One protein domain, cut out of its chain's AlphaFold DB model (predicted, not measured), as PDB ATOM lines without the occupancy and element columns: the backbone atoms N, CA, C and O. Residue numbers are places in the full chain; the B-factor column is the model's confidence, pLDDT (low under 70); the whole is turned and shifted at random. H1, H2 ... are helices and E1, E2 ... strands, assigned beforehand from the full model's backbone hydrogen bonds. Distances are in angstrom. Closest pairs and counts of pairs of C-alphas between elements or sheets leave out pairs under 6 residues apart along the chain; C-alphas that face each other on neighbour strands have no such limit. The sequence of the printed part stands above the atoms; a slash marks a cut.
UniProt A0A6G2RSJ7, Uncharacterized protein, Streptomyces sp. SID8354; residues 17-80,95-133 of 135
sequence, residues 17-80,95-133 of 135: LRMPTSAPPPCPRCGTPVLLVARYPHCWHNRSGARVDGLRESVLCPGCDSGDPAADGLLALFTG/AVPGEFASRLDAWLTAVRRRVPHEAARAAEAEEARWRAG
ATOM      1  N   LEU A  17     151.667 212.046 233.240       80.81
ATOM      2  CA  LEU A  17     152.228 212.226 234.571       80.81
ATOM      3  C   LEU A  17     152.390 213.711 234.853       80.81
ATOM      4  O   LEU A  17     152.976 214.442 234.055       80.81
ATOM      5  N   ARG A  18     151.904 214.147 236.011       79.06
ATOM      6  CA  ARG A  18     152.192 215.468 236.555       79.06
ATOM      7  C   ARG A  18     152.983 215.292 237.839       79.06
ATOM      8  O   ARG A  18     152.444 214.818 238.840       79.06
ATOM      9  N   MET A  19     154.253 215.678 237.789       74.12
ATOM     10  CA  MET A  19     155.068 215.821 238.988       74.12
ATOM     11  C   MET A  19     154.769 217.176 239.651       74.12
ATOM     12  O   MET A  19     154.481 218.147 238.940       74.12
ATOM     13  N   PRO A  20     154.765 217.253 240.988       67.06
ATOM     14  CA  PRO A  20     154.471 218.479 241.702       67.06
ATOM     15  C   PRO A  20     155.477 219.574 241.369       67.06
ATOM     16  O   PRO A  20     156.685 219.361 241.404       67.06
ATOM     17  N   THR A  21     154.959 220.758 241.059       65.56
ATOM     18  CA  THR A  21     155.725 222.008 241.062       65.56
ATOM     19  C   THR A  21     155.718 222.591 242.482       65.56
ATOM     20  O   THR A  21     155.228 221.948 243.408       65.56
ATOM     21  N   SER A  22     156.219 223.815 242.682       63.88
ATOM     22  CA  SER A  22     156.292 224.482 243.998       63.88
ATOM     23  C   SER A  22     154.975 224.553 244.796       63.88
ATOM     24  O   SER A  22     155.015 224.815 245.994       63.88
ATOM     25  N   ALA A  23     153.822 224.289 244.171       72.81
ATOM     26  CA  ALA A  23     152.532 224.113 244.834       72.81
ATOM     27  C   ALA A  23     151.859 222.794 244.380       72.81
ATOM     28  O   ALA A  23     151.095 222.788 243.404       72.81
ATOM     29  N   PRO A  24     152.145 221.660 245.048       78.50
ATOM     30  CA  PRO A  24     151.510 220.372 244.767       78.50
ATOM     31  C   PRO A  24     149.996 220.430 245.007       78.50
ATOM     32  O   PRO A  24     149.565 221.069 245.969       78.50
ATOM     33  N   PRO A  25     149.167 219.727 244.212       85.25
ATOM     34  CA  PRO A  25     147.769 219.559 244.580       85.25
ATOM     35  C   PRO A  25     147.652 218.743 245.886       85.25
ATOM     36  O   PRO A  25     148.461 217.837 246.120       85.25
ATOM     37  N   PRO A  26     146.659 219.039 246.741       88.88
ATOM     38  CA  PRO A  26     146.436 218.279 247.963       88.88
ATOM     39  C   PRO A  26     145.878 216.884 247.651       88.88
ATOM     40  O   PRO A  26     145.134 216.682 246.690       88.88
ATOM     41  N   CYS A  27     146.214 215.907 248.490       88.25
ATOM     42  CA  CYS A  27     145.663 214.565 248.419       88.25
ATOM     43  C   CYS A  27     144.164 214.602 248.757       88.25
ATOM     44  O   CYS A  27     143.809 215.102 249.823       88.25
ATOM     45  N   PRO A  28     143.277 213.994 247.950       87.19
ATOM     46  CA  PRO A  28     141.848 213.958 248.253       87.19
ATOM     47  C   PRO A  28     141.513 213.096 249.483       87.19
ATOM     48  O   PRO A  28     140.403 213.185 249.990       87.19
ATOM     49  N   ARG A  29     142.449 212.255 249.959       87.75
ATOM     50  CA  ARG A  29     142.262 211.394 251.143       87.75
ATOM     51  C   ARG A  29     142.627 212.086 252.459       87.75
ATOM     52  O   ARG A  29     141.921 211.914 253.441       87.75
ATOM     53  N   CYS A  30     143.731 212.832 252.496       89.56
ATOM     54  CA  CYS A  30     144.272 213.391 253.746       89.56
ATOM     55  C   CYS A  30     144.678 214.870 253.668       89.56
ATOM     56  O   CYS A  30     145.174 215.419 254.646       89.56
ATOM     57  N   GLY A  31     144.516 215.523 252.515       86.88
ATOM     58  CA  GLY A  31     144.850 216.935 252.318       86.88
ATOM     59  C   GLY A  31     146.342 217.245 252.156       86.88
ATOM     60  O   GLY A  31     146.676 218.349 251.733       86.88
ATOM     61  N   THR A  32     147.255 216.305 252.427       89.00
ATOM     62  CA  THR A  32     148.699 216.558 252.285       89.00
ATOM     63  C   THR A  32     149.121 216.666 250.817       89.00
ATOM     64  O   THR A  32     148.531 215.986 249.975       89.00
ATOM     65  N   PRO A  33     150.172 217.437 250.489       89.00
ATOM     66  CA  PRO A  33     150.766 217.462 249.152       89.00
ATOM     67  C   PRO A  33     151.028 216.064 248.568       89.00
ATOM     68  O   PRO A  33     151.598 215.201 249.238       89.00
ATOM     69  N   VAL A  34     150.609 215.831 247.321       90.75
ATOM     70  CA  VAL A  34     150.901 214.575 246.599       90.75
ATOM     71  C   VAL A  34     152.264 214.638 245.911       90.75
ATOM     72  O   VAL A  34     152.737 215.722 245.584       90.75
ATOM     73  N   LEU A  35     152.865 213.476 245.645       88.75
ATOM     74  CA  LEU A  35     154.154 213.336 244.951       88.75
ATOM     75  C   LEU A  35     154.015 213.103 243.444       88.75
ATOM     76  O   LEU A  35     154.952 213.342 242.691       88.75
ATOM     77  N   LEU A  36     152.862 212.609 242.992       88.75
ATOM     78  CA  LEU A  36     152.604 212.317 241.584       88.75
ATOM     79  C   LEU A  36     151.098 212.301 241.327       88.75
ATOM     80  O   LEU A  36     150.335 211.763 242.130       88.75
ATOM     81  N   VAL A  37     150.678 212.829 240.178       89.69
ATOM     82  CA  VAL A  37     149.337 212.604 239.624       89.69
ATOM     83  C   VAL A  37     149.480 211.867 238.299       89.69
ATOM     84  O   VAL A  37     150.192 212.330 237.407       89.69
ATOM     85  N   ALA A  38     148.795 210.734 238.161       88.88
ATOM     86  CA  ALA A  38     148.737 209.969 236.927       88.88
ATOM     87  C   ALA A  38     147.318 209.963 236.365       88.88
ATOM     88  O   ALA A  38     146.377 209.514 237.023       88.88
ATOM     89  N   ARG A  39     147.184 210.426 235.123       88.19
ATOM     90  CA  ARG A  39     145.930 210.448 234.370       88.19
ATOM     91  C   ARG A  39     146.001 209.438 233.236       88.19
ATOM     92  O   ARG A  39     146.952 209.461 232.460       88.19
ATOM     93  N   TYR A  40     145.015 208.555 233.135       85.62
ATOM     94  CA  TYR A  40     145.011 207.477 232.145       85.62
ATOM     95  C   TYR A  40     143.601 207.154 231.631       85.62
ATOM     96  O   TYR A  40     142.625 207.383 232.350       85.62
ATOM     97  N   PRO A  41     143.470 206.606 230.406       87.06
ATOM     98  CA  PRO A  41     142.189 206.150 229.881       87.06
ATOM     99  C   PRO A  41     141.527 205.111 230.773       87.06
ATOM    100  O   PRO A  41     142.169 204.190 231.282       87.06
ATOM    101  N   HIS A  42     140.224 205.270 230.956       84.75
ATOM    102  CA  HIS A  42     139.386 204.361 231.712       84.75
ATOM    103  C   HIS A  42     138.020 204.272 231.042       84.75
ATOM    104  O   HIS A  42     137.516 205.270 230.533       84.75
ATOM    105  N   CYS A  43     137.420 203.089 231.051       85.31
ATOM    106  CA  CYS A  43     136.063 202.892 230.577       85.31
ATOM    107  C   CYS A  43     135.202 202.306 231.690       85.31
ATOM    108  O   CYS A  43     135.672 201.532 232.527       85.31
ATOM    109  N   TRP A  44     133.932 202.681 231.679       84.94
ATOM    110  CA  TRP A  44     132.903 202.096 232.525       84.94
ATOM    111  C   TRP A  44     131.626 201.927 231.708       84.94
ATOM    112  O   TRP A  44     131.492 202.482 230.617       84.94
ATOM    113  N   HIS A  45     130.686 201.143 232.220       84.75
ATOM    114  CA  HIS A  45     129.356 201.050 231.630       84.75
ATOM    115  C   HIS A  45     128.414 201.941 232.427       84.75
ATOM    116  O   HIS A  45     128.411 201.911 233.659       84.75
ATOM    117  N   ASN A  46     127.642 202.768 231.729       83.19
ATOM    118  CA  ASN A  46     126.580 203.533 232.362       83.19
ATOM    119  C   ASN A  46     125.384 202.618 232.694       83.19
ATOM    120  O   ASN A  46     125.367 201.425 232.381       83.19
ATOM    121  N   ARG A  47     124.335 203.194 233.284       78.69
ATOM    122  CA  ARG A  47     123.130 202.451 233.676       78.69
ATOM    123  C   ARG A  47     122.401 201.763 232.514       78.69
ATOM    124  O   ARG A  47     121.737 200.758 232.740       78.69
ATOM    125  N   SER A  48     122.512 202.272 231.286       88.06
ATOM    126  CA  SER A  48     121.924 201.624 230.105       88.06
ATOM    127  C   SER A  48     122.802 200.499 229.543       88.06
ATOM    128  O   SER A  48     122.517 199.997 228.461       88.06
ATOM    129  N   GLY A  49     123.898 200.144 230.222       86.06
ATOM    130  CA  GLY A  49     124.889 199.188 229.732       86.06
ATOM    131  C   GLY A  49     125.739 199.731 228.582       86.06
ATOM    132  O   GLY A  49     126.514 198.981 227.995       86.06
ATOM    133  N   ALA A  50     125.622 201.019 228.246       86.88
ATOM    134  CA  ALA A  50     126.436 201.620 227.203       86.88
ATOM    135  C   ALA A  50     127.837 201.903 227.746       86.88
ATOM    136  O   ALA A  50     128.002 202.442 228.846       86.88
ATOM    137  N   ARG A  51     128.850 201.540 226.958       87.44
ATOM    138  CA  ARG A  51     130.246 201.839 227.263       87.44
ATOM    139  C   ARG A  51     130.478 203.346 227.180       87.44
ATOM    140  O   ARG A  51     130.148 203.977 226.179       87.44
ATOM    141  N   VAL A  52     131.074 203.895 228.227       87.19
ATOM    142  CA  VAL A  52     131.532 205.278 228.306       87.19
ATOM    143  C   VAL A  52     133.043 205.252 228.467       87.19
ATOM    144  O   VAL A  52     133.566 204.640 229.401       87.19
ATOM    145  N   ASP A  53     133.744 205.902 227.544       87.69
ATOM    146  CA  ASP A  53     135.185 206.102 227.634       87.69
ATOM    147  C   ASP A  53     135.471 207.463 228.282       87.69
ATOM    148  O   ASP A  53     134.866 208.484 227.947       87.69
ATOM    149  N   GLY A  54     136.420 207.488 229.207       86.88
ATOM    150  CA  GLY A  54     136.850 208.695 229.893       86.88
ATOM    151  C   GLY A  54     138.278 208.578 230.408       86.88
ATOM    152  O   GLY A  54     139.079 207.762 229.950       86.88
ATOM    153  N   LEU A  55     138.616 209.446 231.356       85.94
ATOM    154  CA  LEU A  55     139.930 209.489 231.984       85.94
ATOM    155  C   LEU A  55     139.757 209.281 233.485       85.94
ATOM    156  O   LEU A  55     138.840 209.837 234.086       85.94
ATOM    157  N   ARG A  56     140.656 208.504 234.081       86.44
ATOM    158  CA  ARG A  56     140.769 208.336 235.527       86.44
ATOM    159  C   ARG A  56     142.075 208.951 235.999       86.44
ATOM    160  O   ARG A  56     143.092 208.858 235.313       86.44
ATOM    161  N   GLU A  57     142.027 209.564 237.171       88.94
ATOM    162  CA  GLU A  57     143.197 210.105 237.851       88.94
ATOM    163  C   GLU A  57     143.474 209.299 239.119       88.94
ATOM    164  O   GLU A  57     142.556 208.931 239.854       88.94
ATOM    165  N   SER A  58     144.750 209.004 239.348       89.56
ATOM    166  CA  SER A  58     145.261 208.434 240.593       89.56
ATOM    167  C   SER A  58     146.398 209.303 241.103       89.56
ATOM    168  O   SER A  58     147.182 209.833 240.315       89.56
ATOM    169  N   VAL A  59     146.495 209.440 242.422       91.62
ATOM    170  CA  VAL A  59     147.536 210.242 243.067       91.62
ATOM    171  C   VAL A  59     148.410 209.361 243.947       91.62
ATOM    172  O   VAL A  59     147.885 208.489 244.637       91.62
ATOM    173  N   LEU A  60     149.718 209.612 243.930       91.44
ATOM    174  CA  LEU A  60     150.669 209.029 244.870       91.44
ATOM    175  C   LEU A  60     150.811 209.978 246.059       91.44
ATOM    176  O   LEU A  60     151.316 211.094 245.920       91.44
ATOM    177  N   CYS A  61     150.343 209.548 247.220       91.38
ATOM    178  CA  CYS A  61     150.388 210.307 248.456       91.38
ATOM    179  C   CYS A  61     151.384 209.662 249.426       91.38
ATOM    180  O   CYS A  61     151.191 208.501 249.779       91.38
ATOM    181  N   PRO A  62     152.370 210.408 249.954       90.12
ATOM    182  CA  PRO A  62     153.375 209.835 250.849       90.12
ATOM    183  C   PRO A  62     152.766 209.292 252.147       90.12
ATOM    184  O   PRO A  62     153.212 208.266 252.642       90.12
ATOM    185  N   GLY A  63     151.722 209.946 252.673       90.44
ATOM    186  CA  GLY A  63     150.998 209.460 253.849       90.44
ATOM    187  C   GLY A  63     150.053 208.295 253.542       90.44
ATOM    188  O   GLY A  63     150.178 207.224 254.111       90.44
ATOM    189  N   CYS A  64     149.086 208.483 252.640       90.25
ATOM    190  CA  CYS A  64     148.035 207.481 252.430       90.25
ATOM    191  C   CYS A  64     148.480 206.216 251.684       90.25
ATOM    192  O   CYS A  64     147.752 205.228 251.729       90.25
ATOM    193  N   ASP A  65     149.599 206.258 250.959       90.75
ATOM    194  CA  ASP A  65     150.163 205.082 250.288       90.75
ATOM    195  C   ASP A  65     151.369 204.508 251.048       90.75
ATOM    196  O   ASP A  65     152.066 203.641 250.529       90.75
ATOM    197  N   SER A  66     151.631 204.961 252.282       88.81
ATOM    198  CA  SER A  66     152.681 204.369 253.111       88.81
ATOM    199  C   SER A  66     152.345 202.912 253.442       88.81
ATOM    200  O   SER A  66     151.267 202.642 253.981       88.81
ATOM    201  N   GLY A  67     153.266 201.986 253.167       85.62
ATOM    202  CA  GLY A  67     153.069 200.559 253.429       85.62
ATOM    203  C   GLY A  67     152.189 199.854 252.395       85.62
ATOM    204  O   GLY A  67     151.796 198.708 252.605       85.62
ATOM    205  N   ASP A  68     151.865 200.527 251.289       88.75
ATOM    206  CA  ASP A  68     151.281 199.900 250.115       88.75
ATOM    207  C   ASP A  68     152.401 199.304 249.244       88.75
ATOM    208  O   ASP A  68     153.148 200.062 248.614       88.75
ATOM    209  N   PRO A  69     152.474 197.966 249.099       89.69
ATOM    210  CA  PRO A  69     153.553 197.317 248.355       89.69
ATOM    211  C   PRO A  69     153.671 197.788 246.901       89.69
ATOM    212  O   PRO A  69     154.749 197.740 246.311       89.69
ATOM    213  N   ALA A  70     152.565 198.239 246.298       88.88
ATOM    214  CA  ALA A  70     152.571 198.747 244.931       88.88
ATOM    215  C   ALA A  70     153.106 200.185 244.824       88.88
ATOM    216  O   ALA A  70     153.494 200.605 243.736       88.88
ATOM    217  N   ALA A  71     153.107 200.946 245.920       91.00
ATOM    218  CA  ALA A  71     153.568 202.329 245.979       91.00
ATOM    219  C   ALA A  71     154.988 202.459 246.549       91.00
ATOM    220  O   ALA A  71     155.695 203.392 246.166       91.00
ATOM    221  N   ASP A  72     155.427 201.527 247.400       89.56
ATOM    222  CA  ASP A  72     156.706 201.586 248.123       89.56
ATOM    223  C   ASP A  72     157.903 201.881 247.210       89.56
ATOM    224  O   ASP A  72     158.723 202.750 247.505       89.56
ATOM    225  N   GLY A  73     157.980 201.219 246.051       87.12
ATOM    226  CA  GLY A  73     159.062 201.443 245.090       87.12
ATOM    227  C   GLY A  73     159.095 202.872 244.535       87.12
ATOM    228  O   GLY A  73     160.173 203.438 244.355       87.12
ATOM    229  N   LEU A  74     157.931 203.470 244.266       88.62
ATOM    230  CA  LEU A  74     157.846 204.864 243.823       88.62
ATOM    231  C   LEU A  74     158.126 205.831 244.977       88.62
ATOM    232  O   LEU A  74     158.853 206.800 244.788       88.62
ATOM    233  N   LEU A  75     157.595 205.563 246.172       90.06
ATOM    234  CA  LEU A  75     157.837 206.385 247.360       90.06
ATOM    235  C   LEU A  75     159.329 206.433 247.717       90.06
ATOM    236  O   LEU A  75     159.848 207.507 248.018       90.06
ATOM    237  N   ALA A  76     160.036 205.307 247.610       86.06
ATOM    238  CA  ALA A  76     161.482 205.237 247.807       86.06
ATOM    239  C   ALA A  76     162.254 206.114 246.804       86.06
ATOM    240  O   ALA A  76     163.189 206.813 247.187       86.06
ATOM    241  N   LEU A  77     161.834 206.139 245.531       82.88
ATOM    242  CA  LEU A  77     162.447 207.002 244.513       82.88
ATOM    243  C   LEU A  77     162.282 208.494 244.832       82.88
ATOM    244  O   LEU A  77     163.216 209.266 244.631       82.88
ATOM    245  N   PHE A  78     161.116 208.900 245.340       79.38
ATOM    246  CA  PHE A  78     160.859 210.299 245.696       79.38
ATOM    247  C   PHE A  78     161.505 210.718 247.026       79.38
ATOM    248  O   PHE A  78     161.862 211.880 247.177       79.38
ATOM    249  N   THR A  79     161.685 209.798 247.979       75.00
ATOM    250  CA  THR A  79     162.299 210.085 249.292       75.00
ATOM    251  C   THR A  79     163.828 210.010 249.277       75.00
ATOM    252  O   THR A  79     164.482 210.758 249.997       75.00
ATOM    253  N   GLY A  80     164.427 209.188 248.407       59.88
ATOM    254  CA  GLY A  80     165.884 209.093 248.230       59.88
ATOM    255  C   GLY A  80     166.546 210.293 247.529       59.88
ATOM    256  O   GLY A  80     167.757 210.281 247.332       59.88
ATOM    257  N   ALA A  95     167.519 207.695 237.703       49.28
ATOM    258  CA  ALA A  95     167.019 206.350 237.974       49.28
ATOM    259  C   ALA A  95     166.764 205.762 236.585       49.28
ATOM    260  O   ALA A  95     166.040 206.407 235.817       49.28
ATOM    261  N   VAL A  96     167.475 204.685 236.211       51.72
ATOM    262  CA  VAL A  96     167.489 204.143 234.839       51.72
ATOM    263  C   VAL A  96     166.071 204.280 234.300       51.72
ATOM    264  O   VAL A  96     165.168 203.829 235.000       51.72
ATOM    265  N   PRO A  97     165.804 204.933 233.151       62.88
ATOM    266  CA  PRO A  97     164.428 205.274 232.778       62.88
ATOM    267  C   PRO A  97     163.468 204.070 232.841       62.88
ATOM    268  O   PRO A  97     162.283 204.229 233.125       62.88
ATOM    269  N   GLY A  98     164.003 202.853 232.675       70.00
ATOM    270  CA  GLY A  98     163.301 201.587 232.887       70.00
ATOM    271  C   GLY A  98     162.886 201.266 234.331       70.00
ATOM    272  O   GLY A  98     161.832 200.678 234.520       70.00
ATOM    273  N   GLU A  99     163.643 201.650 235.355       79.50
ATOM    274  CA  GLU A  99     163.331 201.389 236.765       79.50
ATOM    275  C   GLU A  99     162.172 202.264 237.264       79.50
ATOM    276  O   GLU A  99     161.231 201.758 237.881       79.50
ATOM    277  N   PHE A 100     162.181 203.563 236.929       81.75
ATOM    278  CA  PHE A 100     161.034 204.441 237.175       81.75
ATOM    279  C   PHE A 100     159.808 203.970 236.390       81.75
ATOM    280  O   PHE A 100     158.738 203.814 236.974       81.75
ATOM    281  N   ALA A 101     159.961 203.687 235.090       83.44
ATOM    282  CA  ALA A 101     158.860 203.211 234.257       83.44
ATOM    283  C   ALA A 101     158.277 201.882 234.766       83.44
ATOM    284  O   ALA A 101     157.060 201.738 234.818       83.44
ATOM    285  N   SER A 102     159.120 200.940 235.198       86.12
ATOM    286  CA  SER A 102     158.686 199.648 235.737       86.12
ATOM    287  C   SER A 102     157.912 199.805 237.046       86.12
ATOM    288  O   SER A 102     156.845 199.213 237.204       86.12
ATOM    289  N   ARG A 103     158.393 200.645 237.969       89.62
ATOM    290  CA  ARG A 103     157.685 200.929 239.228       89.62
ATOM    291  C   ARG A 103     156.382 201.679 238.998       89.62
ATOM    292  O   ARG A 103     155.381 201.380 239.643       89.62
ATOM    293  N   LEU A 104     156.386 202.625 238.063       88.25
ATOM    294  CA  LEU A 104     155.190 203.346 237.655       88.25
ATOM    295  C   LEU A 104     154.146 202.396 237.065       88.25
ATOM    296  O   LEU A 104     152.975 202.489 237.426       88.25
ATOM    297  N   ASP A 105     154.557 201.487 236.185       87.75
ATOM    298  CA  ASP A 105     153.667 200.499 235.576       87.75
ATOM    299  C   ASP A 105     153.092 199.527 236.615       87.75
ATOM    300  O   ASP A 105     151.882 199.286 236.637       87.75
ATOM    301  N   ALA A 106     153.926 199.046 237.542       89.44
ATOM    302  CA  ALA A 106     153.492 198.196 238.648       89.44
ATOM    303  C   ALA A 106     152.449 198.901 239.532       89.44
ATOM    304  O   ALA A 106     151.372 198.352 239.793       89.44
ATOM    305  N   TRP A 107     152.725 200.146 239.931       91.62
ATOM    306  CA  TRP A 107     151.792 200.965 240.700       91.62
ATOM    307  C   TRP A 107     150.485 201.208 239.938       91.62
ATOM    308  O   TRP A 107     149.406 200.952 240.473       91.62
ATOM    309  N   LEU A 108     150.556 201.631 238.669       89.62
ATOM    310  CA  LEU A 108     149.384 201.882 237.824       89.62
ATOM    311  C   LEU A 108     148.529 200.631 237.636       89.62
ATOM    312  O   LEU A 108     147.302 200.704 237.723       89.62
ATOM    313  N   THR A 109     149.160 199.481 237.416       89.25
ATOM    314  CA  THR A 109     148.479 198.188 237.306       89.25
ATOM    315  C   THR A 109     147.709 197.858 238.582       89.25
ATOM    316  O   THR A 109     146.557 197.417 238.504       89.25
ATOM    317  N   ALA A 110     148.293 198.124 239.751       89.00
ATOM    318  CA  ALA A 110     147.628 197.916 241.030       89.00
ATOM    319  C   ALA A 110     146.464 198.899 241.243       89.00
ATOM    320  O   ALA A 110     145.336 198.467 241.488       89.00
ATOM    321  N   VAL A 111     146.684 200.212 241.106       86.81
ATOM    322  CA  VAL A 111     145.643 201.221 241.393       86.81
ATOM    323  C   VAL A 111     144.486 201.194 240.394       86.81
ATOM    324  O   VAL A 111     143.349 201.474 240.769       86.81
ATOM    325  N   ARG A 112     144.721 200.769 239.145       84.00
ATOM    326  CA  ARG A 112     143.652 200.551 238.152       84.00
ATOM    327  C   ARG A 112     142.655 199.482 238.584       84.00
ATOM    328  O   ARG A 112     141.473 199.604 238.272       84.00
ATOM    329  N   ARG A 113     143.120 198.461 239.308       81.31
ATOM    330  CA  ARG A 113     142.288 197.363 239.822       81.31
ATOM    331  C   ARG A 113     141.601 197.707 241.137       81.31
ATOM    332  O   ARG A 113     140.653 197.024 241.517       81.31
ATOM    333  N   ARG A 114     142.037 198.767 241.824       76.69
ATOM    334  CA  ARG A 114     141.372 199.247 243.036       76.69
ATOM    335  C   ARG A 114     140.041 199.873 242.650       76.69
ATOM    336  O   ARG A 114     139.984 200.976 242.101       76.69
ATOM    337  N   VAL A 115     138.965 199.165 242.953       62.53
ATOM    338  CA  VAL A 115     137.656 199.780 243.145       62.53
ATOM    339  C   VAL A 115     137.683 200.361 244.557       62.53
ATOM    340  O   VAL A 115     137.990 199.610 245.485       62.53
ATOM    341  N   PRO A 116     137.425 201.664 244.767       58.91
ATOM    342  CA  PRO A 116     137.240 202.171 246.117       58.91
ATOM    343  C   PRO A 116     135.982 201.505 246.688       58.91
ATOM    344  O   PRO A 116     134.866 201.921 246.390       58.91
ATOM    345  N   HIS A 117     136.157 200.418 247.442       55.12
ATOM    346  CA  HIS A 117     135.055 199.589 247.935       55.12
ATOM    347  C   HIS A 117     134.066 200.412 248.774       55.12
ATOM    348  O   HIS A 117     132.854 200.232 248.677       55.12
ATOM    349  N   GLU A 118     134.575 201.381 249.534       56.34
ATOM    350  CA  GLU A 118     133.756 202.260 250.365       56.34
ATOM    351  C   GLU A 118     133.068 203.374 249.577       56.34
ATOM    352  O   GLU A 118     131.911 203.663 249.855       56.34
ATOM    353  N   ALA A 119     133.713 203.957 248.560       59.94
ATOM    354  CA  ALA A 119     133.055 204.965 247.724       59.94
ATOM    355  C   ALA A 119     131.986 204.335 246.823       59.94
ATOM    356  O   ALA A 119     130.954 204.951 246.594       59.94
ATOM    357  N   ALA A 120     132.201 203.097 246.362       63.88
ATOM    358  CA  ALA A 120     131.180 202.327 245.658       63.88
ATOM    359  C   ALA A 120     129.966 202.078 246.567       63.88
ATOM    360  O   ALA A 120     128.848 202.421 246.198       63.88
ATOM    361  N   ARG A 121     130.190 201.605 247.801       65.44
ATOM    362  CA  ARG A 121     129.117 201.422 248.791       65.44
ATOM    363  C   ARG A 121     128.415 202.724 249.180       65.44
ATOM    364  O   ARG A 121     127.202 202.730 249.356       65.44
ATOM    365  N   ALA A 122     129.160 203.815 249.356       74.50
ATOM    366  CA  ALA A 122     128.593 205.117 249.694       74.50
ATOM    367  C   ALA A 122     127.752 205.674 248.537       74.50
ATOM    368  O   ALA A 122     126.651 206.159 248.776       74.50
ATOM    369  N   ALA A 123     128.226 205.535 247.295       74.50
ATOM    370  CA  ALA A 123     127.484 205.931 246.103       74.50
ATOM    371  C   ALA A 123     126.213 205.089 245.908       74.50
ATOM    372  O   ALA A 123     125.166 205.639 245.585       74.50
ATOM    373  N   GLU A 124     126.268 203.778 246.161       81.19
ATOM    374  CA  GLU A 124     125.086 202.904 246.142       81.19
ATOM    375  C   GLU A 124     124.065 203.306 247.217       81.19
ATOM    376  O   GLU A 124     122.868 203.389 246.941       81.19
ATOM    377  N   ALA A 125     124.528 203.604 248.435       83.00
ATOM    378  CA  ALA A 125     123.666 204.060 249.524       83.00
ATOM    379  C   ALA A 125     123.050 205.443 249.243       83.00
ATOM    380  O   ALA A 125     121.895 205.702 249.585       83.00
ATOM    381  N   GLU A 126     123.800 206.346 248.614       86.19
ATOM    382  CA  GLU A 126     123.298 207.644 248.174       86.19
ATOM    383  C   GLU A 126     122.279 207.511 247.037       86.19
ATOM    384  O   GLU A 126     121.198 208.091 247.138       86.19
ATOM    385  N   GLU A 127     122.545 206.682 246.018       87.69
ATOM    386  CA  GLU A 127     121.557 206.390 244.971       87.69
ATOM    387  C   GLU A 127     120.273 205.811 245.578       87.69
ATOM    388  O   GLU A 127     119.179 206.227 245.197       87.69
ATOM    389  N   ALA A 128     120.380 204.887 246.539       90.81
ATOM    390  CA  ALA A 128     119.219 204.284 247.190       90.81
ATOM    391  C   ALA A 128     118.333 205.327 247.893       90.81
ATOM    392  O   ALA A 128     117.115 205.311 247.709       90.81
ATOM    393  N   ARG A 129     118.929 206.280 248.622       92.12
ATOM    394  CA  ARG A 129     118.184 207.389 249.246       92.12
ATOM    395  C   ARG A 129     117.514 208.282 248.206       92.12
ATOM    396  O   ARG A 129     116.351 208.640 248.362       92.12
ATOM    397  N   TRP A 130     118.201 208.578 247.104       90.75
ATOM    398  CA  TRP A 130     117.629 209.380 246.020       90.75
ATOM    399  C   TRP A 130     116.438 208.672 245.361       90.75
ATOM    400  O   TRP A 130     115.411 209.290 245.091       90.75
ATOM    401  N   ARG A 131     116.523 207.350 245.170       88.50
ATOM    402  CA  ARG A 131     115.412 206.520 244.669       88.50
ATOM    403  C   ARG A 131     114.218 206.487 245.612       88.50
ATOM    404  O   ARG A 131     113.089 206.420 245.133       88.50
ATOM    405  N   ALA A 132     114.476 206.495 246.914       93.88
ATOM    406  CA  ALA A 132     113.448 206.511 247.946       93.88
ATOM    407  C   ALA A 132     112.810 207.901 248.138       93.88
ATOM    408  O   ALA A 132     111.786 208.008 248.806       93.88
ATOM    409  N   GLY A 133     113.375 208.957 247.533       89.81
ATOM    410  CA  GLY A 133     112.941 210.341 247.746       89.81
ATOM    411  C   GLY A 133     113.388 210.914 249.095       89.81
ATOM    412  O   GLY A 133     112.759 211.830 249.614       89.81
TER     413      GLY A 133
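This is residues 17 to 80 and 95 to 133 of the 135 residues of an uncharacterized protein of Streptomyces sp. SID8354 (UniProt A0A6G2RSJ7). A long two-stranded hairpin, E1 and E2, is crossed over one face by helix H2, which comes near it with residues 104 to 112, and the short helix H1 packs on H2; beyond H2 the last helix, H3, sticks out free of the rest as an arm. A stretch with no named element, residues 17 to 35, comes before the hairpin, and H2 and H3, with a tight link between them, run lengthwise through the model. The printed part has 103 residues with two named strands followed by three named helices, in the order E1, E2, H1, H2, H3; the one sheet has the order E1 - E2 and is antiparallel, and the class is mixed, helices and strands. The whole is loose, with a radius of gyration of the C-alphas of 16.4 A, and elongated, spanning 53 by 28 by 26 A.

The printed part begins at Leu 17, whose C-alpha is at (152.228, 212.226, 234.571), and residues 17 to 35 hold no named element. Strand E1 is residues 36 to 45 and measures 27.7 A from first to last C-alpha; its first C-alpha, 36, is at (152.604, 212.317, 241.584). E1 bends by 54 degrees at residue 41. Strand E2 is residues 51 to 60, 27.9 A long. Helix H1 is residues 72 to 79, 10.2 A long. After the cut comes helix H2, residues 97 to 113, 24.5 A long and the longest helix by residues. Helix H3 is residues 117 to 132, 22.7 A long, and its last C-alpha, 132, is at (113.448, 206.511, 247.946).

E1 and E2 form a hairpin of antiparallel neighbour strands, with 156 degrees between their N-to-C directions. The C-alphas of residues 39 and 57 face each other at 4.4 A, and those of residues 45 and 51 at 4.5 A. Across the pair, N 38 and O 58 are within hydrogen-bond range at 2.8 A, and so are N 52 and O 44, also at 2.8 A. Residues 17 to 18 pair with residues 37 to 38 of E1, antiparallel. H2 has 10 pairs of C-alphas within 10 A of E2, made by its residues 104 to 112; the closest C-alphas of the two elements are those of Ser 58 and Val 111, 7.3 A apart. E1 and H2 are near each other, with 6 pairs of C-alphas within 10 A. H1 and H2 touch, H2 with residues 100 to 107 alone; their closest C-alphas are those of Gly 73 and Arg 103, 6.0 A apart. They run opposite ways at a steep tilt of 53 degrees. H1 is apart from E1 and from H3. H3 touches no helix, and it is apart from E1, E2 and H2. In H1 and H3 every O i to N i+4 pair is within hydrogen-bond range; in H2 12 of 13 are.

The two C-alphas farthest apart are those of Val 96 and Gly 133, at 56.4 A. Residues 113 to 133, of which 117 to 132 belong to H3, stand free; the body without them has 82 residues and spans 48 by 30 by 24 A. Residues 81 to 94 are cut out, and C-alphas 80 and 95 are 10.7 A apart across the cut, which lies in the link from H1 to H2. The links E1 to E2 and H2 to H3 are tight, and the link E2 to H1, with 11 residues, is long. The mean pLDDT of the printed part is 82.7; it is under 70 at residues 20 to 22, residue 80, residues 95 to 97 and residues 115 to 121.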